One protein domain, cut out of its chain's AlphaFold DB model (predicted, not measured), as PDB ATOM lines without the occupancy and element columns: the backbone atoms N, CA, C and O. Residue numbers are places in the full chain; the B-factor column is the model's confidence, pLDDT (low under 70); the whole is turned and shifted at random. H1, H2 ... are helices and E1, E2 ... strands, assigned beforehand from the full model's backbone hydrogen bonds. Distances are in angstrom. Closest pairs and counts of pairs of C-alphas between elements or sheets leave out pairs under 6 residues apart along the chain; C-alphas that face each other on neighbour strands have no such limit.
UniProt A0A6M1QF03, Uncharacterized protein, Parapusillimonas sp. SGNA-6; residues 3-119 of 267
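What this domain is: This is residues 3 to 119 of the 267 residues of an uncharacterized protein of Parapusillimonas sp. SGNA-6 (UniProt A0A6M1QF03). The domain is an elongated body built mostly of strands, with a three-stranded sheet, E3, E2 and E6, toward one end, helix H1 over one of its faces, and the hairpin of E8 and E9 toward the other end. Between these ends lie two short strand pairs, E4 with E5 and E1 with E7; E3 runs on into E4, and E6 into E7. The printed part has 117 residues, fewer than half of them in named elements, with one named helix and nine named strands in the order E1 E2 E3 E4 E5 H1 E6 E7 E8 E9. The class is mostly strand, and the four sheets, of three, two, two and two strands, are antiparallel. The whole is only just compact, close to loose, with a radius of gyration of the C-alphas of 16.0 A and spans of 49 by 30 by 28 A.

How they stand to each other: In the largest sheet, E2, residues 18 to 24, is the inner strand between the edge strands E3, residues 27 to 34, and E6, residues 71 to 75. E2 and E3 form a hairpin, with N 22 and O 29 2.8 A apart, within hydrogen-bond range. E2 and E6 are antiparallel, with N 21 and O 73 at 2.9 A. H1, residues 49 to 57, is on this sheet at a height over the sheet of 9.8 A, over E3 and slantwise to the strands, at 35 degrees to E3 on the local plane; the closest C-alphas of H1 and E3 are those of Val 56 and Ala 29, 5.9 A apart. In H1 every O i to N i+4 pair is within hydrogen-bond range. E3 runs on into E4, residues 36 to 39, at 48 degrees. E4 and E5, residues 42 to 45, form a hairpin, with N 44 and O 37 at 2.8 A. E6 runs on into E7, residues 78 to 80, at 32 degrees. E7 and E1, residues 11 to 13, are antiparallel, with N 12 and O 79 at 2.8 A. The closest C-alphas of E1 and E4 are those of Ala 13 and Glu 37, 5.4 A apart. E8, residues 87 to 94, and E9, residues 112 to 118, form a hairpin, with N 89 and O 116 at 2.7 A. E8 and E5 are near each other, while E9 and H1 are apart.

Where its parts are: E1 begins at C-alpha 11, (10.750, 16.113, -30.225). E2 is 20.2 A long, E3 21.0 A, E6 13.3 A, E8 22.7 A and E9 19.2 A from first to last C-alpha; H1 is 11.9 A long and begins at C-alpha 49, (-12.551, 29.244, -35.221). E4, E5 and E7 are shorter strands. E9 ends at C-alpha 118, (22.388, 23.391, -29.405).

The domain as a whole: The C-alphas of Gly 62 and Asp 86 are the two farthest apart, at 49.2 A. The printed part has no cut. The links from H1 to E6, 13 residues, and from E8 to E9, 17 residues, are long; in the second, residues 98 to 99 pair antiparallel with residues 102 to 103. The mean pLDDT of the printed part is 80.2, and 20 residues are under 70, among them residues 82 to 85, 103 to 111 and 116 to 119.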
ATOM      1  N   VAL A   3       5.223  23.750 -37.400       89.81
ATOM      2  CA  VAL A   3       6.659  23.854 -37.151       89.81
ATOM      3  C   VAL A   3       7.325  22.568 -37.626       89.81
ATOM      4  O   VAL A   3       7.114  21.497 -37.062       89.81
ATOM      5  N   THR A   4       8.120  22.668 -38.683       91.69
ATOM      6  CA  THR A   4       8.943  21.581 -39.208       91.69
ATOM      7  C   THR A   4      10.205  21.460 -38.361       91.69
ATOM      8  O   THR A   4      11.013  22.384 -38.295       91.69
ATOM      9  N   ILE A   5      10.366  20.311 -37.715       89.44
ATOM     10  CA  ILE A   5      11.480  19.954 -36.838       89.44
ATOM     11  C   ILE A   5      12.654  19.447 -37.694       89.44
ATOM     12  O   ILE A   5      12.436  18.650 -38.615       89.44
ATOM     13  N   PRO A   6      13.903  19.861 -37.408       84.50
ATOM     14  CA  PRO A   6      15.070  19.402 -38.149       84.50
ATOM     15  C   PRO A   6      15.300  17.894 -37.987       84.50
ATOM     16  O   PRO A   6      14.974  17.279 -36.969       84.50
ATOM     17  N   THR A   7      15.913  17.283 -38.999       81.94
ATOM     18  CA  THR A   7      16.214  15.848 -38.988       81.94
ATOM     19  C   THR A   7      17.166  15.478 -37.849       81.94
ATOM     20  O   THR A   7      18.075  16.224 -37.484       81.94
ATOM     21  N   GLY A   8      16.958  14.294 -37.262       73.88
ATOM     22  CA  GLY A   8      17.794  13.795 -36.165       73.88
ATOM     23  C   GLY A   8      17.559  14.477 -34.812       73.88
ATOM     24  O   GLY A   8      18.319  14.223 -33.880       73.88
ATOM     25  N   LEU A   9      16.520  15.309 -34.692       78.12
ATOM     26  CA  LEU A   9      16.074  15.892 -33.431       78.12
ATOM     27  C   LEU A   9      14.682  15.351 -33.068       78.12
ATOM     28  O   LEU A   9      13.680  15.908 -33.511       78.12
ATOM     29  N   PRO A  10      14.580  14.253 -32.303       81.31
ATOM     30  CA  PRO A  10      13.282  13.752 -31.879       81.31
ATOM     31  C   PRO A  10      12.688  14.701 -30.831       81.31
ATOM     32  O   PRO A  10      13.305  14.984 -29.804       81.31
ATOM     33  N   MET A  11      11.484  15.200 -31.101       85.62
ATOM     34  CA  MET A  11      10.750  16.113 -30.225       85.62
ATOM     35  C   MET A  11       9.390  15.509 -29.871       85.62
ATOM     36  O   MET A  11       8.852  14.682 -30.603       85.62
ATOM     37  N   GLN A  12       8.819  15.957 -28.763       89.06
ATOM     38  CA  GLN A  12       7.444  15.697 -28.356       89.06
ATOM     39  C   GLN A  12       6.715  17.021 -28.135       89.06
ATOM     40  O   GLN A  12       7.331  18.030 -27.776       89.06
ATOM     41  N   ALA A  13       5.399  17.005 -28.316       91.38
ATOM     42  CA  ALA A  13       4.560  18.135 -27.952       91.38
ATOM     43  C   ALA A  13       4.573  18.353 -26.436       91.38
ATOM     44  O   ALA A  13       4.630  17.392 -25.663       91.38
ATOM     45  N   VAL A  14       4.452  19.611 -26.012       90.69
ATOM     46  CA  VAL A  14       3.920  19.937 -24.689       90.69
ATOM     47  C   VAL A  14       2.408  20.119 -24.863       90.69
ATOM     48  O   VAL A  14       1.976  21.090 -25.484       90.69
ATOM     49  N   PRO A  15       1.567  19.183 -24.391       91.25
ATOM     50  CA  PRO A  15       0.132  19.269 -24.635       91.25
ATOM     51  C   PRO A  15      -0.457  20.564 -24.069       91.25
ATOM     52  O   PRO A  15      -0.105  20.982 -22.967       91.25
ATOM     53  N   ASN A  16      -1.389  21.169 -24.807       91.62
ATOM     54  CA  ASN A  16      -2.094  22.398 -24.429       91.62
ATOM     55  C   ASN A  16      -1.195  23.639 -24.230       91.62
ATOM     56  O   ASN A  16      -1.639  24.627 -23.649       91.62
ATOM     57  N   SER A  17       0.058  23.627 -24.697       92.44
ATOM     58  CA  SER A  17       0.942  24.798 -24.597       92.44
ATOM     59  C   SER A  17       0.626  25.893 -25.615       92.44
ATOM     60  O   SER A  17       1.168  26.987 -25.521       92.44
ATOM     61  N   GLY A  18      -0.176  25.587 -26.636       91.94
ATOM     62  CA  GLY A  18      -0.411  26.485 -27.754       91.94
ATOM     63  C   GLY A  18      -1.133  27.762 -27.329       91.94
ATOM     64  O   GLY A  18      -2.069  27.722 -26.518       91.94
ATOM     65  N   GLN A  19      -0.707  28.895 -27.885       91.38
ATOM     66  CA  GLN A  19      -1.304  30.198 -27.619       91.38
ATOM     67  C   GLN A  19      -1.431  31.042 -28.883       91.38
ATOM     68  O   GLN A  19      -0.628  30.966 -29.816       91.38
ATOM     69  N   ILE A  20      -2.459  31.884 -28.882       89.12
ATOM     70  CA  ILE A  20      -2.685  32.913 -29.889       89.12
ATOM     71  C   ILE A  20      -2.925  34.222 -29.152       89.12
ATOM     72  O   ILE A  20      -3.923  34.366 -28.446       89.12
ATOM     73  N   LEU A  21      -2.018  35.175 -29.325       88.56
ATOM     74  CA  LEU A  21      -2.206  36.558 -28.910       88.56
ATOM     75  C   LEU A  21      -2.684  37.363 -30.115       88.56
ATOM     76  O   LEU A  21      -2.085  37.299 -31.189       88.56
ATOM     77  N   ILE A  22      -3.740  38.141 -29.916       88.56
ATOM     78  CA  ILE A  22      -4.281  39.072 -30.901       88.56
ATOM     79  C   ILE A  22      -4.176  40.467 -30.320       88.56
ATOM     80  O   ILE A  22      -4.614  40.692 -29.190       88.56
ATOM     81  N   SER A  23      -3.673  41.404 -31.112       89.62
ATOM     82  CA  SER A  23      -3.684  42.824 -30.783       89.62
ATOM     83  C   SER A  23      -4.510  43.576 -31.819       89.62
ATOM     84  O   SER A  23      -4.210  43.513 -33.010       89.62
ATOM     85  N   ARG A  24      -5.523  44.313 -31.354       88.81
ATOM     86  CA  ARG A  24      -6.319  45.255 -32.147       88.81
ATOM     87  C   ARG A  24      -6.184  46.647 -31.542       88.81
ATOM     88  O   ARG A  24      -6.765  46.946 -30.492       88.81
ATOM     89  N   GLY A  25      -5.383  47.495 -32.184       87.44
ATOM     90  CA  GLY A  25      -4.959  48.764 -31.593       87.44
ATOM     91  C   GLY A  25      -4.278  48.528 -30.238       87.44
ATOM     92  O   GLY A  25      -3.312  47.778 -30.151       87.44
ATOM     93  N   ALA A  26      -4.801  49.138 -29.173       87.69
ATOM     94  CA  ALA A  26      -4.290  48.961 -27.809       87.69
ATOM     95  C   ALA A  26      -4.895  47.762 -27.051       87.69
ATOM     96  O   ALA A  26      -4.477  47.478 -25.930       87.69
ATOM     97  N   THR A  27      -5.897  47.085 -27.619       90.19
ATOM     98  CA  THR A  27      -6.583  45.973 -26.945       90.19
ATOM     99  C   THR A  27      -5.925  44.662 -27.329       90.19
ATOM    100  O   THR A  27      -5.712  44.408 -28.515       90.19
ATOM    101  N   THR A  28      -5.645  43.815 -26.344       90.44
ATOM    102  CA  THR A  28      -5.071  42.491 -26.571       90.44
ATOM    103  C   THR A  28      -5.961  41.395 -26.004       90.44
ATOM    104  O   THR A  28      -6.568  41.555 -24.948       90.44
ATOM    105  N   ALA A  29      -6.040  40.271 -26.711       89.69
ATOM    106  CA  ALA A  29      -6.692  39.054 -26.245       89.69
ATOM    107  C   ALA A  29      -5.748  37.872 -26.434       89.69
ATOM    108  O   ALA A  29      -5.178  37.701 -27.510       89.69
ATOM    109  N   THR A  30      -5.619  37.041 -25.404       88.75
ATOM    110  CA  THR A  30      -4.812  35.821 -25.463       88.75
ATOM    111  C   THR A  30      -5.719  34.614 -25.321       88.75
ATOM    112  O   THR A  30      -6.427  34.476 -24.325       88.75
ATOM    113  N   VAL A  31      -5.664  33.724 -26.304       88.12
ATOM    114  CA  VAL A  31      -6.231  32.380 -26.222       88.12
ATOM    115  C   VAL A  31      -5.097  31.434 -25.859       88.12
ATOM    116  O   VAL A  31      -4.072  31.413 -26.535       88.12
ATOM    117  N   THR A  32      -5.264  30.673 -24.785       89.69
ATOM    118  CA  THR A  32      -4.272  29.715 -24.281       89.69
ATOM    119  C   THR A  32      -4.873  28.315 -24.221       89.69
ATOM    120  O   THR A  32      -6.075  28.137 -24.423       89.69
ATOM    121  N   GLY A  33      -4.048  27.304 -23.941       88.00
ATOM    122  CA  GLY A  33      -4.537  25.938 -23.771       88.00
ATOM    123  C   GLY A  33      -4.791  25.205 -25.087       88.00
ATOM    124  O   GLY A  33      -5.464  24.178 -25.079       88.00
ATOM    125  N   LEU A  34      -4.301  25.725 -26.219       90.69
ATOM    126  CA  LEU A  34      -4.514  25.094 -27.519       90.69
ATOM    127  C   LEU A  34      -3.665  23.834 -27.634       90.69
ATOM    128  O   LEU A  34      -2.483  23.821 -27.274       90.69
ATOM    129  N   LEU A  35      -4.278  22.772 -28.150       92.69
ATOM    130  CA  LEU A  35      -3.610  21.494 -28.323       92.69
ATOM    131  C   LEU A  35      -2.441  21.638 -29.307       92.69
ATOM    132  O   LEU A  35      -2.570  22.224 -30.383       92.69
ATOM    133  N   VAL A  36      -1.307  21.070 -28.909       94.25
ATOM    134  CA  VAL A  36      -0.112  20.930 -29.736       94.25
ATOM    135  C   VAL A  36       0.125  19.446 -29.926       94.25
ATOM    136  O   VAL A  36       0.126  18.685 -28.958       94.25
ATOM    137  N   GLU A  37       0.328  19.045 -31.171       95.12
ATOM    138  CA  GLU A  37       0.600  17.664 -31.558       95.12
ATOM    139  C   GLU A  37       1.919  17.610 -32.320       95.12
ATOM    140  O   GLU A  37       2.265  18.551 -33.031       95.12
ATOM    141  N   VAL A  38       2.665  16.517 -32.173       93.69
ATOM    142  CA  VAL A  38       3.855  16.240 -32.984       93.69
ATOM    143  C   VAL A  38       3.624  14.928 -33.715       93.69
ATOM    144  O   VAL A  38       3.440  13.895 -33.075       93.69
ATOM    145  N   ASP A  39       3.660  14.981 -35.043       91.88
ATOM    146  CA  ASP A  39       3.640  13.815 -35.921       91.88
ATOM    147  C   ASP A  39       4.923  13.799 -36.761       91.88
ATOM    148  O   ASP A  39       5.197  14.707 -37.553       91.88
ATOM    149  N   GLY A  40       5.761  12.789 -36.529       88.94
ATOM    150  CA  GLY A  40       7.086  12.686 -37.131       88.94
ATOM    151  C   GLY A  40       7.941  13.934 -36.882       88.94
ATOM    152  O   GLY A  40       8.349  14.212 -35.758       88.94
ATOM    153  N   SER A  41       8.240  14.671 -37.953       90.00
ATOM    154  CA  SER A  41       9.052  15.892 -37.927       90.00
ATOM    155  C   SER A  41       8.213  17.170 -37.972       90.00
ATOM    156  O   SER A  41       8.711  18.208 -38.400       90.00
ATOM    157  N   VAL A  42       6.930  17.112 -37.621       92.69
ATOM    158  CA  VAL A  42       6.029  18.259 -37.731       92.69
ATOM    159  C   VAL A  42       5.261  18.445 -36.433       92.69
ATOM    160  O   VAL A  42       4.490  17.580 -36.030       92.69
ATOM    161  N   ALA A  43       5.447  19.600 -35.797       93.56
ATOM    162  CA  ALA A  43       4.599  20.054 -34.708       93.56
ATOM    163  C   ALA A  43       3.474  20.930 -35.260       93.56
ATOM    164  O   ALA A  43       3.721  21.838 -36.058       93.56
ATOM    165  N   THR A  44       2.246  20.691 -34.822       92.56
ATOM    166  CA  THR A  44       1.073  21.428 -35.284       92.56
ATOM    167  C   THR A  44       0.304  21.971 -34.095       92.56
ATOM    168  O   THR A  44       0.080  21.275 -33.110       92.56
ATOM    169  N   MET A  45      -0.124  23.223 -34.215       91.19
ATOM    170  CA  MET A  45      -1.145  23.821 -33.367       91.19
ATOM    171  C   MET A  45      -2.328  24.200 -34.254       91.19
ATOM    172  O   MET A  45      -2.177  24.987 -35.203       91.19
ATOM    173  N   THR A  46      -3.496  23.655 -33.931       82.50
ATOM    174  CA  THR A  46      -4.772  23.978 -34.573       82.50
ATOM    175  C   THR A  46      -5.699  24.651 -33.570       82.50
ATOM    176  O   THR A  46      -5.547  24.512 -32.357       82.50
ATOM    177  N   PHE A  47      -6.651  25.426 -34.076       81.69
ATOM    178  CA  PHE A  47      -7.710  25.993 -33.258       81.69
ATOM    179  C   PHE A  47      -9.032  25.909 -34.011       81.69
ATOM    180  O   PHE A  47      -9.067  26.010 -35.239       81.69
ATOM    181  N   ASP A  48     -10.117  25.740 -33.263       76.69
ATOM    182  CA  ASP A  48     -11.471  25.858 -33.788       76.69
ATOM    183  C   ASP A  48     -11.863  27.342 -33.829       76.69
ATOM    184  O   ASP A  48     -11.825  28.039 -32.810       76.69
ATOM    185  N   ALA A  49     -12.234  27.835 -35.012       72.19
ATOM    186  CA  ALA A  49     -12.551  29.244 -35.221       72.19
ATOM    187  C   ALA A  49     -13.779  29.723 -34.423       72.19
ATOM    188  O   ALA A  49     -13.821  30.889 -34.025       72.19
ATOM    189  N   ALA A  50     -14.762  28.857 -34.156       72.88
ATOM    190  CA  ALA A  50     -15.956  29.208 -33.391       72.88
ATOM    191  C   ALA A  50     -15.643  29.339 -31.891       72.88
ATOM    192  O   ALA A  50     -16.035  30.326 -31.259       72.88
ATOM    193  N   VAL A  51     -14.877  28.396 -31.333       71.31
ATOM    194  CA  VAL A  51     -14.403  28.462 -29.935       71.31
ATOM    195  C   VAL A  51     -13.504  29.683 -29.735       71.31
ATOM    196  O   VAL A  51     -13.675  30.452 -28.783       71.31
ATOM    197  N   PHE A  52     -12.603  29.914 -30.686       77.69
ATOM    198  CA  PHE A  52     -11.712  31.063 -30.700       77.69
ATOM    199  C   PHE A  52     -12.471  32.395 -30.704       77.69
ATOM    200  O   PHE A  52     -12.248  33.227 -29.825       77.69
ATOM    201  N   ALA A  53     -13.412  32.582 -31.636       77.38
ATOM    202  CA  ALA A  53     -14.171  33.826 -31.758       77.38
ATOM    203  C   ALA A  53     -14.935  34.170 -30.471       77.38
ATOM    204  O   ALA A  53     -14.931  35.326 -30.052       77.38
ATOM    205  N   SER A  54     -15.533  33.172 -29.809       79.31
ATOM    206  CA  SER A  54     -16.263  33.387 -28.553       79.31
ATOM    207  C   SER A  54     -15.361  33.865 -27.410       79.31
ATOM    208  O   SER A  54     -15.731  34.780 -26.679       79.31
ATOM    209  N   THR A  55     -14.150  33.307 -27.306       80.06
ATOM    210  CA  THR A  55     -13.165  33.672 -26.276       80.06
ATOM    211  C   THR A  55     -12.631  35.082 -26.514       80.06
ATOM    212  O   THR A  55     -12.538  35.890 -25.593       80.06
ATOM    213  N   VAL A  56     -12.317  35.407 -27.767       81.38
ATOM    214  CA  VAL A  56     -11.765  36.716 -28.139       81.38
ATOM    215  C   VAL A  56     -12.808  37.821 -27.991       81.38
ATOM    216  O   VAL A  56     -12.478  38.893 -27.490       81.38
ATOM    217  N   ALA A  57     -14.068  37.564 -28.359       80.38
ATOM    218  CA  ALA A  57     -15.154  38.538 -28.265       80.38
ATOM    219  C   ALA A  57     -15.440  39.014 -26.828       80.38
ATOM    220  O   ALA A  57     -15.995  40.098 -26.648       80.38
ATOM    221  N   MET A  58     -15.042  38.239 -25.811       80.19
ATOM    222  CA  MET A  58     -15.123  38.658 -24.405       80.19
ATOM    223  C   MET A  58     -14.135  39.779 -24.061       80.19
ATOM    224  O   MET A  58     -14.403  40.563 -23.151       80.19
ATOM    225  N   THR A  59     -13.013  39.863 -24.778       84.06
ATOM    226  CA  THR A  59     -11.911  40.793 -24.484       84.06
ATOM    227  C   THR A  59     -11.790  41.899 -25.528       84.06
ATOM    228  O   THR A  59     -11.493  43.037 -25.181       84.06
ATOM    229  N   ILE A  60     -12.049  41.588 -26.800       84.12
ATOM    230  CA  ILE A  60     -12.123  42.544 -27.908       84.12
ATOM    231  C   ILE A  60     -13.610  42.694 -28.273       84.12
ATOM    232  O   ILE A  60     -14.150  41.851 -29.000       84.12
ATOM    233  N   PRO A  61     -14.307  43.735 -27.771       80.50
ATOM    234  CA  PRO A  61     -15.739  43.894 -27.997       80.50
ATOM    235  C   PRO A  61     -16.071  43.987 -29.485       80.50
ATOM    236  O   PRO A  61     -15.445  44.740 -30.230       80.50
ATOM    237  N   GLY A  62     -17.077  43.227 -29.921       77.62
ATOM    238  CA  GLY A  62     -17.496  43.214 -31.323       77.62
ATOM    239  C   GLY A  62     -16.523  42.496 -32.261       77.62
ATOM    240  O   GLY A  62     -16.577  42.722 -33.469       77.62
ATOM    241  N   PHE A  63     -15.641  41.634 -31.743       82.62
ATOM    242  CA  PHE A  63     -14.827  40.761 -32.584       82.62
ATOM    243  C   PHE A  63     -15.721  39.806 -33.395       82.62
ATOM    244  O   PHE A  63     -16.279  38.848 -32.866       82.62
ATOM    245  N   THR A  64     -15.863  40.081 -34.690       78.62
ATOM    246  CA  THR A  64     -16.605  39.250 -35.659       78.62
ATOM    247  C   THR A  64     -15.683  38.501 -36.622       78.62
ATOM    248  O   THR A  64     -16.142  37.704 -37.438       78.62
ATOM    249  N   GLY A  65     -14.378  38.748 -36.518       79.12
ATOM    250  CA  GLY A  65     -13.333  38.194 -37.361       79.12
ATOM    251  C   GLY A  65     -12.079  39.061 -37.308       79.12
ATOM    252  O   GLY A  65     -12.092  40.156 -36.732       79.12
ATOM    253  N   PHE A  66     -11.008  38.556 -37.916       80.00
ATOM    254  CA  PHE A  66      -9.789  39.327 -38.128       80.00
ATOM    255  C   PHE A  66     -10.047  40.464 -39.113       80.00
ATOM    256  O   PHE A  66     -10.787  40.303 -40.087       80.00
ATOM    257  N   MET A  67      -9.447  41.610 -38.834       79.69
ATOM    258  CA  MET A  67      -9.507  42.805 -39.660       79.69
ATOM    259  C   MET A  67      -8.099  43.196 -40.089       79.69
ATOM    260  O   MET A  67      -7.113  42.753 -39.497       79.69
ATOM    261  N   ASP A  68      -8.011  44.052 -41.104       80.12
ATOM    262  CA  ASP A  68      -6.749  44.695 -41.449       80.12
ATOM    263  C   ASP A  68      -6.153  45.372 -40.203       80.12
ATOM    264  O   ASP A  68      -6.884  45.896 -39.361       80.12
ATOM    265  N   GLU A  69      -4.822  45.337 -40.093       82.25
ATOM    266  CA  GLU A  69      -4.029  45.854 -38.963       82.25
ATOM    267  C   GLU A  69      -4.089  45.052 -37.651       82.25
ATOM    268  O   GLU A  69      -3.310  45.347 -36.739       82.25
ATOM    269  N   ASP A  70      -4.920  44.008 -37.546       83.44
ATOM    270  CA  ASP A  70      -4.798  43.063 -36.434       83.44
ATOM    271  C   ASP A  70      -3.411  42.401 -36.459       83.44
ATOM    272  O   ASP A  70      -2.934  41.927 -37.494       83.44
ATOM    273  N   GLN A  71      -2.768  42.326 -35.296       83.56
ATOM    274  CA  GLN A  71      -1.508  41.604 -35.136       83.56
ATOM    275  C   GLN A  71      -1.767  40.273 -34.452       83.56
ATOM    276  O   GLN A  71      -2.422  40.225 -33.411       83.56
ATOM    277  N   LEU A  72      -1.220  39.199 -35.018       83.62
ATOM    278  CA  LEU A  72      -1.306  37.861 -34.453       83.62
ATOM    279  C   LEU A  72       0.088  37.372 -34.070       83.62
ATOM    280  O   LEU A  72       1.005  37.380 -34.890       83.62
ATOM    281  N   VAL A  73       0.220  36.878 -32.843       85.88
ATOM    282  CA  VAL A  73       1.392  36.123 -32.397       85.88
ATOM    283  C   VAL A  73       0.936  34.714 -32.052       85.88
ATOM    284  O   VAL A  73       0.060  34.521 -31.210       85.88
ATOM    285  N   LEU A  74       1.521  33.733 -32.734       85.69
ATOM    286  CA  LEU A  74       1.259  32.311 -32.538       85.69
ATOM    287  C   LEU A  74       2.458  31.703 -31.811       85.69
ATOM    288  O   LEU A  74       3.594  31.895 -32.248       85.69
ATOM    289  N   SER A  75       2.216  30.956 -30.739       87.38
ATOM    290  CA  SER A  75       3.266  30.245 -30.009       87.38
ATOM    291  C   SER A  75       2.833  28.829 -29.646       87.38
ATOM    292  O   SER A  75       1.651  28.541 -29.471       87.38
ATOM    293  N   LEU A  76       3.809  27.929 -29.568       90.38
ATOM    294  CA  LEU A  76       3.656  26.557 -29.100       90.38
ATOM    295  C   LEU A  76       4.958  26.114 -28.440       90.38
ATOM    296  O   LEU A  76       6.025  26.590 -28.833       90.38
ATOM    297  N   ASP A  77       4.868  25.162 -27.515       87.94
ATOM    298  CA  ASP A  77       6.031  24.553 -26.886       87.94
ATOM    299  C   ASP A  77       6.206  23.115 -27.388       87.94
ATOM    300  O   ASP A  77       5.281  22.297 -27.431       87.94
ATOM    301  N   ILE A  78       7.445  22.794 -27.746       86.12
ATOM    302  CA  ILE A  78       7.903  21.443 -28.066       86.12
ATOM    303  C   ILE A  78       9.154  21.149 -27.257       86.12
ATOM    304  O   ILE A  78       9.943  22.041 -26.950       86.12
ATOM    305  N   ARG A  79       9.356  19.879 -26.915       80.56
ATOM    306  CA  ARG A  79      10.481  19.447 -26.088       80.56
ATOM    307  C   ARG A  79      11.246  18.324 -26.765       80.56
ATOM    308  O   ARG A  79      10.633  17.373 -27.234       80.56
ATOM    309  N   SER A  80      12.574  18.388 -26.748       77.19
ATOM    310  CA  SER A  80      13.401  17.269 -27.212       77.19
ATOM    311  C   SER A  80      13.216  16.045 -26.316       77.19
ATOM    312  O   SER A  80      13.224  16.166 -25.090       77.19
ATOM    313  N   THR A  81      13.069  14.865 -26.918       75.69
ATOM    314  CA  THR A  81      13.001  13.580 -26.196       75.69
ATOM    315  C   THR A  81      14.338  12.856 -26.145       75.69
ATOM    316  O   THR A  81      14.471  11.862 -25.432       75.69
ATOM    317  N   ALA A  82      15.342  13.353 -26.865       69.38
ATOM    318  CA  ALA A  82      16.695  12.826 -26.824       69.38
ATOM    319  C   ALA A  82      17.726  13.948 -26.708       69.38
ATOM    320  O   ALA A  82      17.441  15.126 -26.938       69.38
ATOM    321  N   ASN A  83      18.959  13.561 -26.390       61.38
ATOM    322  CA  ASN A  83      20.097  14.456 -26.527       61.38
ATOM    323  C   ASN A  83      20.275  14.782 -28.012       61.38
ATOM    324  O   ASN A  83      20.524  13.888 -28.822       61.38
ATOM    325  N   ALA A  84      20.131  16.055 -28.362       59.47
ATOM    326  CA  ALA A  84      20.385  16.518 -29.714       59.47
ATOM    327  C   ALA A  84      21.886  16.438 -30.034       59.47
ATOM    328  O   ALA A  84      22.736  16.543 -29.146       59.47
ATOM    329  N   ASN A  85      22.227  16.274 -31.312       64.19
ATOM    330  CA  ASN A  85      23.599  16.508 -31.760       64.19
ATOM    331  C   ASN A  85      23.933  17.998 -31.641       64.19
ATOM    332  O   ASN A  85      23.071  18.836 -31.914       64.19
ATOM    333  N   ASP A  86      25.186  18.315 -31.318       70.94
ATOM    334  CA  ASP A  86      25.673  19.696 -31.290       70.94
ATOM    335  C   ASP A  86      25.493  20.367 -32.669       70.94
ATOM    336  O   ASP A  86      25.523  19.696 -33.707       70.94
ATOM    337  N   GLY A  87      25.276  21.679 -32.701       70.62
ATOM    338  CA  GLY A  87      25.149  22.463 -33.927       70.62
ATOM    339  C   GLY A  87      23.892  23.324 -34.008       70.62
ATOM    340  O   GLY A  87      22.982  23.241 -33.181       70.62
ATOM    341  N   LEU A  88      23.834  24.107 -35.086       75.12
ATOM    342  CA  LEU A  88      22.656  24.873 -35.477       75.12
ATOM    343  C   LEU A  88      21.460  23.931 -35.698       75.12
ATOM    344  O   LEU A  88      21.593  22.863 -36.305       75.12
ATOM    345  N   LYS A  89      20.297  24.333 -35.192       79.62
ATOM    346  CA  LYS A  89      18.983  23.737 -35.416       79.62
ATOM    347  C   LYS A  89      18.093  24.809 -36.011       79.62
ATOM    348  O   LYS A  89      17.985  25.903 -35.468       79.62
ATOM    349  N   GLU A  90      17.460  24.471 -37.119       84.44
ATOM    350  CA  GLU A  90      16.554  25.353 -37.834       84.44
ATOM    351  C   GLU A  90      15.188  24.687 -37.880       84.44
ATOM    352  O   GLU A  90      15.050  23.546 -38.321       84.44
ATOM    353  N   PHE A  91      14.189  25.402 -37.389       86.88
ATOM    354  CA  PHE A  91      12.800  24.998 -37.404       86.88
ATOM    355  C   PHE A  91      12.088  25.810 -38.477       86.88
ATOM    356  O   PHE A  91      12.047  27.040 -38.408       86.88
ATOM    357  N   GLY A  92      11.529  25.130 -39.473       88.31
ATOM    358  CA  GLY A  92      10.682  25.786 -40.466       88.31
ATOM    359  C   GLY A  92       9.343  26.137 -39.831       88.31
ATOM    360  O   GLY A  92       8.727  25.272 -39.222       88.31
ATOM    361  N   VAL A  93       8.879  27.374 -39.951       86.50
ATOM    362  CA  VAL A  93       7.621  27.838 -39.361       86.50
ATOM    363  C   VAL A  93       6.691  28.318 -40.462       86.50
ATOM    364  O   VAL A  93       7.035  29.195 -41.252       86.50
ATOM    365  N   GLU A  94       5.493  27.748 -40.478       84.25
ATOM    366  CA  GLU A  94       4.426  28.073 -41.416       84.25
ATOM    367  C   GLU A  94       3.156  28.436 -40.632       84.25
ATOM    368  O   GLU A  94       2.711  27.722 -39.722       84.25
ATOM    369  N   SER A  95       2.529  29.548 -41.000       77.50
ATOM    370  CA  SER A  95       1.203  29.933 -40.528       77.50
ATOM    371  C   SER A  95       0.272  30.075 -41.726       77.50
ATOM    372  O   SER A  95       0.508  30.860 -42.637       77.50
ATOM    373  N   THR A  96      -0.795  29.284 -41.726       73.50
ATOM    374  CA  THR A  96      -1.861  29.345 -42.726       73.50
ATOM    375  C   THR A  96      -3.178  29.595 -42.016       73.50
ATOM    376  O   THR A  96      -3.407  29.095 -40.907       73.50
ATOM    377  N   PHE A  97      -4.039  30.389 -42.642       71.50
ATOM    378  CA  PHE A  97      -5.394  30.620 -42.167       71.50
ATOM    379  C   PHE A  97      -6.331  30.228 -43.297       71.50
ATOM    380  O   PHE A  97      -6.427  30.923 -44.296       71.50
ATOM    381  N   THR A  98      -6.990  29.079 -43.168       67.62
ATOM    382  CA  THR A  98      -7.879  28.573 -44.216       67.62
ATOM    383  C   THR A  98      -9.332  28.776 -43.822       67.62
ATOM    384  O   THR A  98      -9.722  28.553 -42.677       67.62
ATOM    385  N   LYS A  99     -10.149  29.196 -44.785       65.50
ATOM    386  CA  LYS A  99     -11.598  29.309 -44.649       65.50
ATOM    387  C   LYS A  99     -12.248  28.670 -45.867       65.50
ATOM    388  O   LYS A  99     -11.941  29.044 -46.992       65.50
ATOM    389  N   ASP A 100     -13.124  27.693 -45.636       72.81
ATOM    390  CA  ASP A 100     -13.859  26.979 -46.694       72.81
ATOM    391  C   ASP A 100     -12.940  26.392 -47.790       72.81
ATOM    392  O   ASP A 100     -13.263  26.391 -48.975       72.81
ATOM    393  N   GLY A 101     -11.754  25.914 -47.393       67.00
ATOM    394  CA  GLY A 101     -10.740  25.366 -48.303       67.00
ATOM    395  C   GLY A 101      -9.911  26.412 -49.059       67.00
ATOM    396  O   GLY A 101      -9.010  26.039 -49.807       67.00
ATOM    397  N   VAL A 102     -10.174  27.704 -48.852       70.06
ATOM    398  CA  VAL A 102      -9.397  28.819 -49.406       70.06
ATOM    399  C   VAL A 102      -8.398  29.306 -48.361       70.06
ATOM    400  O   VAL A 102      -8.767  29.552 -47.216       70.06
ATOM    401  N   ASP A 103      -7.131  29.439 -48.745       68.56
ATOM    402  CA  ASP A 103      -6.086  29.987 -47.879       68.56
ATOM    403  C   ASP A 103      -6.092  31.523 -47.919       68.56
ATOM    404  O   ASP A 103      -6.023  32.141 -48.981       68.56
ATOM    405  N   TYR A 104      -6.182  32.119 -46.739       64.12
ATOM    406  CA  TYR A 104      -6.185  33.546 -46.446       64.12
ATOM    407  C   TYR A 104      -4.957  33.857 -45.583       64.12
ATOM    408  O   TYR A 104      -5.069  34.237 -44.419       64.12
ATOM    409  N   HIS A 105      -3.759  33.662 -46.124       62.62
ATOM    410  CA  HIS A 105      -2.541  34.094 -45.443       62.62
ATOM    411  C   HIS A 105      -2.361  35.615 -45.578       62.62
ATOM    412  O   HIS A 105      -2.658  36.204 -46.620       62.62
ATOM    413  N   CYS A 106      -1.841  36.269 -44.534       53.31
ATOM    414  CA  CYS A 106      -1.328  37.631 -44.671       53.31
ATOM    415  C   CYS A 106      -0.211  37.617 -45.729       53.31
ATOM    416  O   CYS A 106       0.627  36.719 -45.734       53.31
ATOM    417  N   ASN A 107      -0.265  38.570 -46.661       47.12
ATOM    418  CA  ASN A 107       0.528  38.622 -47.892       47.12
ATOM    419  C   ASN A 107       1.994  38.180 -47.688       47.12
ATOM    420  O   ASN A 107       2.671  38.679 -46.793       47.12
ATOM    421  N   THR A 108       2.465  37.273 -48.552       48.62
ATOM    422  CA  THR A 108       3.660  36.411 -48.417       48.62
ATOM    423  C   THR A 108       3.557  35.357 -47.310       48.62
ATOM    424  O   THR A 108       3.997  35.567 -46.186       48.62
ATOM    425  N   GLY A 109       3.048  34.169 -47.669       48.41
ATOM    426  CA  GLY A 109       3.262  32.916 -46.938       48.41
ATOM    427  C   GLY A 109       4.751  32.570 -46.858       48.41
ATOM    428  O   GLY A 109       5.247  31.691 -47.561       48.41
ATOM    429  N   GLY A 110       5.492  33.330 -46.056       54.69
ATOM    430  CA  GLY A 110       6.893  33.097 -45.788       54.69
ATOM    431  C   GLY A 110       7.016  31.800 -45.012       54.69
ATOM    432  O   GLY A 110       6.489  31.674 -43.913       54.69
ATOM    433  N   SER A 111       7.722  30.826 -45.576       65.12
ATOM    434  CA  SER A 111       8.381  29.827 -44.748       65.12
ATOM    435  C   SER A 111       9.382  30.591 -43.887       65.12
ATOM    436  O   SER A 111      10.416  31.039 -44.385       65.12
ATOM    437  N   PHE A 112       9.054  30.807 -42.619       77.06
ATOM    438  CA  PHE A 112       9.970  31.437 -41.680       77.06
ATOM    439  C   PHE A 112      10.915  30.381 -41.127       77.06
ATOM    440  O   PHE A 112      10.605  29.191 -41.115       77.06
ATOM    441  N   ILE A 113      12.085  30.811 -40.673       81.19
ATOM    442  CA  ILE A 113      13.010  29.939 -39.962       81.19
ATOM    443  C   ILE A 113      13.159  30.493 -38.556       81.19
ATOM    444  O   ILE A 113      13.499  31.658 -38.359       81.19
ATOM    445  N   SER A 114      12.896  29.634 -37.583       77.12
ATOM    446  CA  SER A 114      13.259  29.844 -36.195       77.12
ATOM    447  C   SER A 114      14.518  29.022 -35.950       77.12
ATOM    448  O   SER A 114      14.483  27.798 -36.033       77.12
ATOM    449  N   ALA A 115      15.659  29.681 -35.765       74.50
ATOM    450  CA  ALA A 115      16.956  29.017 -35.683       74.50
ATOM    451  C   ALA A 115      17.606  29.220 -34.323       74.50
ATOM    452  O   ALA A 115      17.405  30.242 -33.672       74.50
ATOM    453  N   GLY A 116      18.441  28.264 -33.949       67.44
ATOM    454  CA  GLY A 116      19.148  28.297 -32.693       67.44
ATOM    455  C   GLY A 116      20.275  27.293 -32.604       67.44
ATOM    456  O   GLY A 116      20.311  26.331 -33.364       67.44
ATOM    457  N   TYR A 117      21.210  27.493 -31.687       67.38
ATOM    458  CA  TYR A 117      22.333  26.579 -31.518       67.38
ATOM    459  C   TYR A 117      22.159  25.678 -30.296       67.38
ATOM    460  O   TYR A 117      21.980  26.181 -29.193       67.38
ATOM    461  N   TYR A 118      22.284  24.361 -30.494       69.69
ATOM    462  CA  TYR A 118      22.388  23.391 -29.405       69.69
ATOM    463  C   TYR A 118      23.834  22.925 -29.236       69.69
ATOM    464  O   TYR A 118      24.460  22.463 -30.187       69.69
ATOM    465  N   ALA A 119      24.349  22.975 -28.020       67.19
ATOM    466  CA  ALA A 119      25.623  22.438 -27.596       67.19
ATOM    467  C   ALA A 119      25.422  21.689 -26.281       67.19
ATOM    468  O   ALA A 119      24.721  22.143 -25.376       67.19
TER     469      ALA A 119